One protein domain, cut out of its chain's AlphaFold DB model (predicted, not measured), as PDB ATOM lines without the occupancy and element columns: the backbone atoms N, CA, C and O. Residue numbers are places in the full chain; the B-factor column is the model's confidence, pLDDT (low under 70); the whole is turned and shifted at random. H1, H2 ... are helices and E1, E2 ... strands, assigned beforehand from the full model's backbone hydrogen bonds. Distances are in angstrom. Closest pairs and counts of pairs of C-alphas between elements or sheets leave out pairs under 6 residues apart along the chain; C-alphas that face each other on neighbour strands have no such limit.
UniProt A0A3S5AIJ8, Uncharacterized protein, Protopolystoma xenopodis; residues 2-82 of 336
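AT A GLANCE: This is residues 2 to 82 of the 336 residues of an uncharacterized protein of Protopolystoma xenopodis (UniProt A0A3S5AIJ8). Helix H2 packs along one face of a small three-stranded parallel sheet, order E1, E2, E3; H1 lies off the sheet, and residues 68 to 82 form a tail without named elements. The 81 printed residues, under half in named elements, give two helices and three strands, E1, H1, E2, H2, E3, a mixed class. The whole is compact, radius of gyration of the C-alphas 13.3 A, spanning 41 by 28 by 16 A.

HOW THE PARTS SIT: E2, residues 37 to 42, is parallel to E1, residues 9 to 13; N 11 and O 38 are 2.8 A apart. E3, residues 64 to 67, is parallel to E2; N 41 and O 65 are 2.8 A apart. H2, residues 47 to 59, is on the sheet at a height of 8.5 A, closest C-alphas Val 37 and Ala 57, 5.5 A. H1, residues 21 to 32, only just touches H2, with 3 pairs of C-alphas within 8 A, made by residues 21 to 25 alone. Every O i to N i+4 pair in H1 and H2 is within hydrogen-bond range.

IN THESE COORDINATES: E1 begins at C-alpha 9 (36.394, 55.875, 19.080); E3 ends at C-alpha 67 (30.703, 40.266, 25.287). H2 is 18.2 A long.

THE WHOLE: The printed part has no cut. Residues 2, 33 and 71 to 78 are under pLDDT 70.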
ATOM      1  N   VAL A   2      35.628  66.168  16.029       62.00
ATOM      2  CA  VAL A   2      36.549  65.359  16.827       62.00
ATOM      3  C   VAL A   2      37.817  66.177  17.089       62.00
ATOM      4  O   VAL A   2      38.294  66.854  16.179       62.00
ATOM      5  N   ASP A   3      38.307  66.183  18.329       75.06
ATOM      6  CA  ASP A   3      39.522  66.913  18.707       75.06
ATOM      7  C   ASP A   3      40.751  66.302  18.011       75.06
ATOM      8  O   ASP A   3      40.814  65.084  17.824       75.06
ATOM      9  N   GLY A   4      41.734  67.131  17.651       76.19
ATOM     10  CA  GLY A   4      42.947  66.719  16.936       76.19
ATOM     11  C   GLY A   4      43.821  65.719  17.703       76.19
ATOM     12  O   GLY A   4      44.678  65.081  17.099       76.19
ATOM     13  N   GLY A   5      43.590  65.551  19.010       84.56
ATOM     14  CA  GLY A   5      44.230  64.537  19.852       84.56
ATOM     15  C   GLY A   5      43.467  63.212  19.975       84.56
ATOM     16  O   GLY A   5      43.872  62.357  20.758       84.56
ATOM     17  N   THR A   6      42.355  63.024  19.260       86.44
ATOM     18  CA  THR A   6      41.538  61.809  19.403       86.44
ATOM     19  C   THR A   6      42.206  60.624  18.719       86.44
ATOM     20  O   THR A   6      42.351  60.600  17.500       86.44
ATOM     21  N   GLN A   7      42.581  59.625  19.516       88.38
ATOM     22  CA  GLN A   7      43.317  58.445  19.050       88.38
ATOM     23  C   GLN A   7      42.414  57.272  18.653       88.38
ATOM     24  O   GLN A   7      42.882  56.348  17.998       88.38
ATOM     25  N   GLY A   8      41.136  57.296  19.035       90.88
ATOM     26  CA  GLY A   8      40.187  56.230  18.733       90.88
ATOM     27  C   GLY A   8      38.783  56.540  19.237       90.88
ATOM     28  O   GLY A   8      38.584  57.416  20.081       90.88
ATOM     29  N   ILE A   9      37.806  55.816  18.703       91.69
ATOM     30  CA  ILE A   9      36.394  55.875  19.080       91.69
ATOM     31  C   ILE A   9      36.001  54.490  19.584       91.69
ATOM     32  O   ILE A   9      36.277  53.499  18.918       91.69
ATOM     33  N   TYR A  10      35.338  54.416  20.736       94.44
ATOM     34  CA  TYR A  10      34.765  53.170  21.244       94.44
ATOM     35  C   TYR A  10      33.252  53.192  21.032       94.44
ATOM     36  O   TYR A  10      32.549  54.021  21.610       94.44
ATOM     37  N   LEU A  11      32.765  52.291  20.185       93.44
ATOM     38  CA  LEU A  11      31.351  52.069  19.917       93.44
ATOM     39  C   LEU A  11      30.885  50.849  20.707       93.44
ATOM     40  O   LEU A  11      31.335  49.740  20.443       93.44
ATOM     41  N   VAL A  12      29.960  51.050  21.640       95.12
ATOM     42  CA  VAL A  12      29.300  49.967  22.380       95.12
ATOM     43  C   VAL A  12      27.856  49.882  21.914       95.12
ATOM     44  O   VAL A  12      27.159  50.898  21.914       95.12
ATOM     45  N   THR A  13      27.405  48.700  21.502       93.88
ATOM     46  CA  THR A  13      26.015  48.499  21.076       93.88
ATOM     47  C   THR A  13      25.552  47.059  21.281       93.88
ATOM     48  O   THR A  13      26.344  46.120  21.228       93.88
ATOM     49  N   ASP A  14      24.253  46.910  21.508       91.19
ATOM     50  CA  ASP A  14      23.515  45.664  21.696       91.19
ATOM     51  C   ASP A  14      22.638  45.299  20.480       91.19
ATOM     52  O   ASP A  14      21.879  44.332  20.532       91.19
ATOM     53  N   GLY A  15      22.719  46.051  19.372       85.06
ATOM     54  CA  GLY A  15      21.764  45.923  18.272       85.06
ATOM     55  C   GLY A  15      22.280  46.312  16.889       85.06
ATOM     56  O   GLY A  15      23.409  46.768  16.698       85.06
ATOM     57  N   ARG A  16      21.423  46.100  15.881       83.94
ATOM     58  CA  ARG A  16      21.708  46.459  14.485       83.94
ATOM     59  C   ARG A  16      21.488  47.951  14.237       83.94
ATOM     60  O   ARG A  16      20.535  48.524  14.766       83.94
ATOM     61  N   PRO A  17      22.273  48.567  13.341       83.12
ATOM     62  CA  PRO A  17      21.903  49.861  12.798       83.12
ATOM     63  C   PRO A  17      20.618  49.771  11.963       83.12
ATOM     64  O   PRO A  17      20.393  48.812  11.228       83.12
ATOM     65  N   ASN A  18      19.812  50.833  12.007       84.81
ATOM     66  CA  ASN A  18      18.605  50.977  11.178       84.81
ATOM     67  C   ASN A  18      18.928  51.339   9.715       84.81
ATOM     68  O   ASN A  18      18.034  51.413   8.874       84.81
ATOM     69  N   GLN A  19      20.198  51.630   9.429       83.25
ATOM     70  CA  GLN A  19      20.706  51.986   8.110       83.25
ATOM     71  C   GLN A  19      21.470  50.806   7.501       83.25
ATOM     72  O   GLN A  19      22.080  50.034   8.246       83.25
ATOM     73  N   PRO A  20      21.476  50.672   6.162       79.69
ATOM     74  CA  PRO A  20      22.280  49.656   5.502       79.69
ATOM     75  C   PRO A  20      23.765  49.856   5.817       79.69
ATOM     76  O   PRO A  20      24.280  50.980   5.863       79.69
ATOM     77  N   VAL A  21      24.440  48.731   6.029       74.62
ATOM     78  CA  VAL A  21      25.836  48.629   6.466       74.62
ATOM     79  C   VAL A  21      26.772  49.431   5.562       74.62
ATOM     80  O   VAL A  21      27.627  50.177   6.039       74.62
ATOM     81  N   GLU A  22      26.556  49.342   4.254       80.56
ATOM     82  CA  GLU A  22      27.372  49.969   3.218       80.56
ATOM     83  C   GLU A  22      27.324  51.498   3.307       80.56
ATOM     84  O   GLU A  22      28.322  52.180   3.053       80.56
ATOM     85  N   THR A  23      26.175  52.051   3.709       85.31
ATOM     86  CA  THR A  23      26.007  53.502   3.867       85.31
ATOM     87  C   THR A  23      26.772  54.002   5.082       85.31
ATOM     88  O   THR A  23      27.484  55.002   4.983       85.31
ATOM     89  N   LEU A  24      26.690  53.282   6.203       82.88
ATOM     90  CA  LEU A  24      27.404  53.642   7.428       82.88
ATOM     91  C   LEU A  24      28.914  53.559   7.253       82.88
ATOM     92  O   LEU A  24      29.628  54.485   7.623       82.88
ATOM     93  N   ILE A  25      29.392  52.484   6.634       80.69
ATOM     94  CA  ILE A  25      30.803  52.311   6.301       80.69
ATOM     95  C   ILE A  25      31.298  53.453   5.407       80.69
ATOM     96  O   ILE A  25      32.343  54.045   5.672       80.69
ATOM     97  N   SER A  26      30.533  53.807   4.371       83.69
ATOM     98  CA  SER A  26      30.901  54.899   3.467       83.69
ATOM     99  C   SER A  26      30.984  56.227   4.221       83.69
ATOM    100  O   SER A  26      31.999  56.916   4.146       83.69
ATOM    101  N   GLN A  27      29.967  56.560   5.020       83.12
ATOM    102  CA  GLN A  27      29.967  57.765   5.853       83.12
ATOM    103  C   GLN A  27      31.140  57.784   6.839       83.12
ATOM    104  O   GLN A  27      31.785  58.819   7.003       83.12
ATOM    105  N   MET A  28      31.454  56.642   7.451       79.88
ATOM    106  CA  MET A  28      32.586  56.493   8.363       79.88
ATOM    107  C   MET A  28      33.913  56.769   7.660       79.88
ATOM    108  O   MET A  28      34.720  57.554   8.153       79.88
ATOM    109  N   ARG A  29      34.102  56.212   6.461       78.06
ATOM    110  CA  ARG A  29      35.284  56.471   5.632       78.06
ATOM    111  C   ARG A  29      35.409  57.941   5.239       78.06
ATOM    112  O   ARG A  29      36.517  58.455   5.240       78.06
ATOM    113  N   PHE A  30      34.313  58.630   4.923       78.31
ATOM    114  CA  PHE A  30      34.378  60.043   4.524       78.31
ATOM    115  C   PHE A  30      34.600  60.996   5.705       78.31
ATOM    116  O   PHE A  30      35.354  61.959   5.580       78.31
ATOM    117  N   HIS A  31      33.961  60.742   6.849       75.94
ATOM    118  CA  HIS A  31      33.976  61.665   7.986       75.94
ATOM    119  C   HIS A  31      35.045  61.345   9.038       75.94
ATOM    120  O   HIS A  31      35.504  62.256   9.726       75.94
ATOM    121  N   TYR A  32      35.456  60.081   9.154       72.12
ATOM    122  CA  TYR A  32      36.298  59.580  10.244       72.12
ATOM    123  C   TYR A  32      37.509  58.774   9.749       72.12
ATOM    124  O   TYR A  32      38.099  58.036  10.528       72.12
ATOM    125  N   ALA A  33      37.937  58.969   8.492       67.50
ATOM    126  CA  ALA A  33      39.010  58.225   7.803       67.50
ATOM    127  C   ALA A  33      40.328  58.027   8.579       67.50
ATOM    128  O   ALA A  33      41.166  57.227   8.176       67.50
ATOM    129  N   ARG A  34      40.567  58.820   9.626       79.38
ATOM    130  CA  ARG A  34      41.827  58.858  10.375       79.38
ATOM    131  C   ARG A  34      41.730  58.294  11.788       79.38
ATOM    132  O   ARG A  34      42.755  58.239  12.456       79.38
ATOM    133  N   ILE A  35      40.535  57.937  12.263       88.38
ATOM    134  CA  ILE A  35      40.320  57.587  13.669       88.38
ATOM    135  C   ILE A  35      39.783  56.159  13.751       88.38
ATOM    136  O   ILE A  35      38.707  55.899  13.207       88.38
ATOM    137  N   PRO A  36      40.495  55.242  14.423       91.88
ATOM    138  CA  PRO A  36      40.047  53.867  14.544       91.88
ATOM    139  C   PRO A  36      38.775  53.765  15.378       91.88
ATOM    140  O   PRO A  36      38.646  54.424  16.412       91.88
ATOM    141  N   VAL A  37      37.837  52.926  14.934       92.31
ATOM    142  CA  VAL A  37      36.586  52.655  15.648       92.31
ATOM    143  C   VAL A  37      36.655  51.251  16.234       92.31
ATOM    144  O   VAL A  37      36.564  50.251  15.530       92.31
ATOM    145  N   HIS A  38      36.836  51.175  17.545       94.25
ATOM    146  CA  HIS A  38      36.763  49.937  18.305       94.25
ATOM    147  C   HIS A  38      35.295  49.613  18.589       94.25
ATOM    148  O   HIS A  38      34.583  50.431  19.170       94.25
ATOM    149  N   CYS A  39      34.842  48.432  18.186       95.06
ATOM    150  CA  CYS A  39      33.453  48.005  18.320       95.06
ATOM    151  C   CYS A  39      33.326  46.969  19.433       95.06
ATOM    152  O   CYS A  39      34.033  45.965  19.432       95.06
ATOM    153  N   ILE A  40      32.388  47.189  20.347       95.12
ATOM    154  CA  ILE A  40      32.045  46.282  21.435       95.12
ATOM    155  C   ILE A  40      30.588  45.868  21.235       95.12
ATOM    156  O   ILE A  40      29.671  46.676  21.397       95.12
ATOM    157  N   SER A  41      30.393  44.606  20.868       94.12
ATOM    158  CA  SER A  41      29.092  43.952  20.878       94.12
ATOM    159  C   SER A  41      28.767  43.549  22.313       94.12
ATOM    160  O   SER A  41      29.472  42.726  22.901       94.12
ATOM    161  N   PHE A  42      27.744  44.173  22.892       93.12
ATOM    162  CA  PHE A  42      27.333  43.943  24.272       93.12
ATOM    163  C   PHE A  42      25.998  43.203  24.303       93.12
ATOM    164  O   PHE A  42      24.962  43.766  23.967       93.12
ATOM    165  N   ASN A  43      26.035  41.935  24.705       90.31
ATOM    166  CA  ASN A  43      24.881  41.044  24.823       90.31
ATOM    167  C   ASN A  43      24.037  40.924  23.535       90.31
ATOM    168  O   ASN A  43      22.832  40.681  23.580       90.31
ATOM    169  N   CYS A  44      24.667  41.104  22.370       88.75
ATOM    170  CA  CYS A  44      23.993  41.041  21.080       88.75
ATOM    171  C   CYS A  44      24.106  39.635  20.483       88.75
ATOM    172  O   CYS A  44      25.167  39.217  20.019       88.75
ATOM    173  N   GLN A  45      22.986  38.916  20.441       87.31
ATOM    174  CA  GLN A  45      22.900  37.570  19.852       87.31
ATOM    175  C   GLN A  45      22.687  37.596  18.331       87.31
ATOM    176  O   GLN A  45      22.547  36.564  17.675       87.31
ATOM    177  N   ASP A  46      22.625  38.788  17.746       89.81
ATOM    178  CA  ASP A  46      22.341  38.962  16.340       89.81
ATOM    179  C   ASP A  46      23.613  38.822  15.488       89.81
ATOM    180  O   ASP A  46      24.436  39.737  15.396       89.81
ATOM    181  N   ALA A  47      23.729  37.697  14.778       89.12
ATOM    182  CA  ALA A  47      24.879  37.404  13.926       89.12
ATOM    183  C   ALA A  47      25.145  38.470  12.848       89.12
ATOM    184  O   ALA A  47      26.298  38.806  12.594       89.12
ATOM    185  N   LYS A  48      24.111  39.068  12.232       87.69
ATOM    186  CA  LYS A  48      24.344  40.110  11.212       87.69
ATOM    187  C   LYS A  48      24.797  41.426  11.847       87.69
ATOM    188  O   LYS A  48      25.563  42.158  11.226       87.69
ATOM    189  N   ALA A  49      24.342  41.729  13.068       89.69
ATOM    190  CA  ALA A  49      24.831  42.885  13.821       89.69
ATOM    191  C   ALA A  49      26.313  42.713  14.175       89.69
ATOM    192  O   ALA A  49      27.122  43.604  13.924       89.69
ATOM    193  N   ASN A  50      26.675  41.540  14.690       91.81
ATOM    194  CA  ASN A  50      28.050  41.220  15.062       91.81
ATOM    195  C   ASN A  50      28.976  41.209  13.839       91.81
ATOM    196  O   ASN A  50      30.061  41.788  13.887       91.81
ATOM    197  N   GLN A  51      28.512  40.666  12.708       91.06
ATOM    198  CA  GLN A  51      29.238  40.714  11.438       91.06
ATOM    199  C   GLN A  51      29.504  42.151  10.983       91.06
ATOM    200  O   GLN A  51      30.620  42.475  10.575       91.06
ATOM    201  N   PHE A  52      28.494  43.016  11.084       90.44
ATOM    202  CA  PHE A  52      28.633  44.432  10.764       90.44
ATOM    203  C   PHE A  52      29.674  45.118  11.654       90.44
ATOM    204  O   PHE A  52      30.560  45.798  11.144       90.44
ATOM    205  N   LEU A  53      29.589  44.931  12.971       92.25
ATOM    206  CA  LEU A  53      30.512  45.544  13.927       92.25
ATOM    207  C   LEU A  53      31.953  45.081  13.708       92.25
ATOM    208  O   LEU A  53      32.872  45.900  13.757       92.25
ATOM    209  N   LEU A  54      32.141  43.792  13.413       92.00
ATOM    210  CA  LEU A  54      33.436  43.233  13.047       92.00
ATOM    211  C   LEU A  54      33.978  43.877  11.765       92.00
ATOM    212  O   LEU A  54      35.153  44.235  11.707       92.00
ATOM    213  N   GLN A  55      33.139  44.036  10.737       90.44
ATOM    214  CA  GLN A  55      33.538  44.683   9.488       90.44
ATOM    215  C   GLN A  55      33.883  46.161   9.708       90.44
ATOM    216  O   GLN A  55      34.922  46.616   9.241       90.44
ATOM    217  N   LEU A  56      33.068  46.895  10.466       90.12
ATOM    218  CA  LEU A  56      33.305  48.301  10.786       90.12
ATOM    219  C   LEU A  56      34.631  48.502  11.534       90.12
ATOM    220  O   LEU A  56      35.408  49.396  11.185       90.12
ATOM    221  N   ALA A  57      34.912  47.655  12.527       92.19
ATOM    222  CA  ALA A  57      36.175  47.694  13.256       92.19
ATOM    223  C   ALA A  57      37.357  47.437  12.314       92.19
ATOM    224  O   ALA A  57      38.283  48.241  12.256       92.19
ATOM    225  N   LYS A  58      37.285  46.384  11.490       90.50
ATOM    226  CA  LYS A  58      38.340  46.054  10.517       90.50
ATOM    227  C   LYS A  58      38.599  47.181   9.521       90.50
ATOM    228  O   LYS A  58      39.746  47.509   9.250       90.50
ATOM    229  N   GLU A  59      37.548  47.787   8.984       88.12
ATOM    230  CA  GLU A  59      37.682  48.831   7.970       88.12
ATOM    231  C   GLU A  59      38.220  50.156   8.508       88.12
ATOM    232  O   GLU A  59      38.873  50.897   7.776       88.12
ATOM    233  N   THR A  60      37.958  50.455   9.778       89.56
ATOM    234  CA  THR A  60      38.499  51.642  10.449       89.56
ATOM    235  C   THR A  60      39.833  51.362  11.135       89.56
ATOM    236  O   THR A  60      40.397  52.256  11.754       89.56
ATOM    237  N   ASN A  61      40.368  50.142  11.012       90.44
ATOM    238  CA  ASN A  61      41.584  49.707  11.695       90.44
ATOM    239  C   ASN A  61      41.460  49.750  13.237       90.44
ATOM    240  O   ASN A  61      42.439  49.975  13.955       90.44
ATOM    241  N   GLY A  62      40.234  49.573  13.735       92.00
ATOM    242  CA  GLY A  62      39.898  49.361  15.135       92.00
ATOM    243  C   GLY A  62      39.825  47.877  15.506       92.00
ATOM    244  O   GLY A  62      40.146  46.998  14.711       92.00
ATOM    245  N   ARG A  63      39.398  47.608  16.743       94.75
ATOM    246  CA  ARG A  63      39.332  46.259  17.335       94.75
ATOM    247  C   ARG A  63      37.897  45.852  17.605       94.75
ATOM    248  O   ARG A  63      37.093  46.699  17.996       94.75
ATOM    249  N   PHE A  64      37.596  44.573  17.415       94.88
ATOM    250  CA  PHE A  64      36.284  44.013  17.725       94.88
ATOM    251  C   PHE A  64      36.311  43.225  19.036       94.88
ATOM    252  O   PHE A  64      37.140  42.333  19.229       94.88
ATOM    253  N   HIS A  65      35.353  43.528  19.907       94.06
ATOM    254  CA  HIS A  65      35.112  42.823  21.154       94.06
ATOM    255  C   HIS A  65      33.682  42.292  21.175       94.06
ATOM    256  O   HIS A  65      32.731  43.004  20.854       94.06
ATOM    257  N   TYR A  66      33.540  41.042  21.594       92.00
ATOM    258  CA  TYR A  66      32.264  40.377  21.807       92.00
ATOM    259  C   TYR A  66      32.124  40.037  23.286       92.00
ATOM    260  O   TYR A  66      32.986  39.362  23.855       92.00
ATOM    261  N   PHE A  67      31.052  40.528  23.900       89.56
ATOM    262  CA  PHE A  67      30.703  40.266  25.287       89.56
ATOM    263  C   PHE A  67      29.272  39.744  25.360       89.56
ATOM    264  O   PHE A  67      28.342  40.423  24.933       89.56
ATOM    265  N   ASN A  68      29.089  38.564  25.946       86.50
ATOM    266  CA  ASN A  68      27.780  37.989  26.222       86.50
ATOM    267  C   ASN A  68      27.743  37.500  27.676       86.50
ATOM    268  O   ASN A  68      28.507  36.612  28.054       86.50
ATOM    269  N   GLU A  69      26.861  38.082  28.491       80.94
ATOM    270  CA  GLU A  69      26.718  37.727  29.910       80.94
ATOM    271  C   GLU A  69      26.165  36.306  30.083       80.94
ATOM    272  O   GLU A  69      26.568  35.595  31.000       80.94
ATOM    273  N   ALA A  70      25.318  35.842  29.157       70.31
ATOM    274  CA  ALA A  70      24.765  34.489  29.198       70.31
ATOM    275  C   ALA A  70      25.833  33.396  28.992       70.31
ATOM    276  O   ALA A  70      25.626  32.246  29.376       70.31
ATOM    277  N   GLU A  71      26.975  33.751  28.400       64.94
ATOM    278  CA  GLU A  71      28.102  32.850  28.144       64.94
ATOM    279  C   GLU A  71      29.234  33.009  29.172       64.94
ATOM    280  O   GLU A  71      30.240  32.300  29.094       64.94
ATOM    281  N   ALA A  72      29.087  33.902  30.161       59.19
ATOM    282  CA  ALA A  72      30.088  34.143  31.194       59.19
ATOM    283  C   ALA A  72      30.243  32.909  32.106       59.19
ATOM    284  O   ALA A  72      29.582  32.768  33.130       59.19
ATOM    285  N   GLY A  73      31.114  31.981  31.705       60.53
ATOM    286  CA  GLY A  73      31.402  30.741  32.434       60.53
ATOM    287  C   GLY A  73      31.373  29.470  31.583       60.53
ATOM    288  O   GLY A  73      31.736  28.406  32.084       60.53
ATOM    289  N   GLN A  74      30.989  29.553  30.307       59.97
ATOM    290  CA  GLN A  74      31.092  28.442  29.359       59.97
ATOM    291  C   GLN A  74      32.138  28.769  28.291       59.97
ATOM    292  O   GLN A  74      32.318  29.924  27.915       59.97
ATOM    293  N   MET A  75      32.861  27.748  27.817       55.91
ATOM    294  CA  MET A  75      33.720  27.897  26.638       55.91
ATOM    295  C   MET A  75      32.875  28.487  25.506       55.91
ATOM    296  O   MET A  75      31.778  27.966  25.288       55.91
ATOM    297  N   PRO A  76      33.342  29.537  24.808       55.22
ATOM    298  CA  PRO A  76      32.529  30.207  23.806       55.22
ATOM    299  C   PRO A  76      32.184  29.199  22.709       55.22
ATOM    300  O   PRO A  76      33.033  28.798  21.917       55.22
ATOM    301  N   SER A  77      30.931  28.747  22.707       57.75
ATOM    302  CA  SER A  77      30.300  28.086  21.565       57.75
ATOM    303  C   SER A  77      29.805  29.117  20.547       57.75
ATOM    304  O   SER A  77      29.358  28.748  19.462       57.75
ATOM    305  N   SER A  78      29.887  30.403  20.906       62.53
ATOM    306  CA  SER A  78      29.591  31.536  20.050       62.53
ATOM    307  C   SER A  78      30.494  31.540  18.818       62.53
ATOM    308  O   SER A  78      31.716  31.450  18.903       62.53
ATOM    309  N   GLU A  79      29.857  31.714  17.663       79.19
ATOM    310  CA  GLU A  79      30.492  32.019  16.376       79.19
ATOM    311  C   GLU A  79      31.379  33.278  16.440       79.19
ATOM    312  O   GLU A  79      32.287  33.456  15.629       79.19
ATOM    313  N   TRP A  80      31.127  34.148  17.419       85.06
ATOM    314  CA  TRP A  80      31.808  35.418  17.611       85.06
ATOM    315  C   TRP A  80      32.774  35.348  18.780       85.06
ATOM    316  O   TRP A  80      32.414  34.964  19.894       85.06
ATOM    317  N   GLU A  81      33.989  35.816  18.533       87.50
ATOM    318  CA  GLU A  81      35.004  35.989  19.555       87.50
ATOM    319  C   GLU A  81      35.651  37.364  19.465       87.50
ATOM    320  O   GLU A  81      35.749  37.970  18.394       87.50
ATOM    321  N   SER A  82      36.091  37.857  20.621       90.62
ATOM    322  CA  SER A  82      36.912  39.061  20.686       90.62
ATOM    323  C   SER A  82      38.251  38.817  19.992       90.62
ATOM    324  O   SER A  82      38.861  37.760  20.160       90.62
TER     325      SER A  82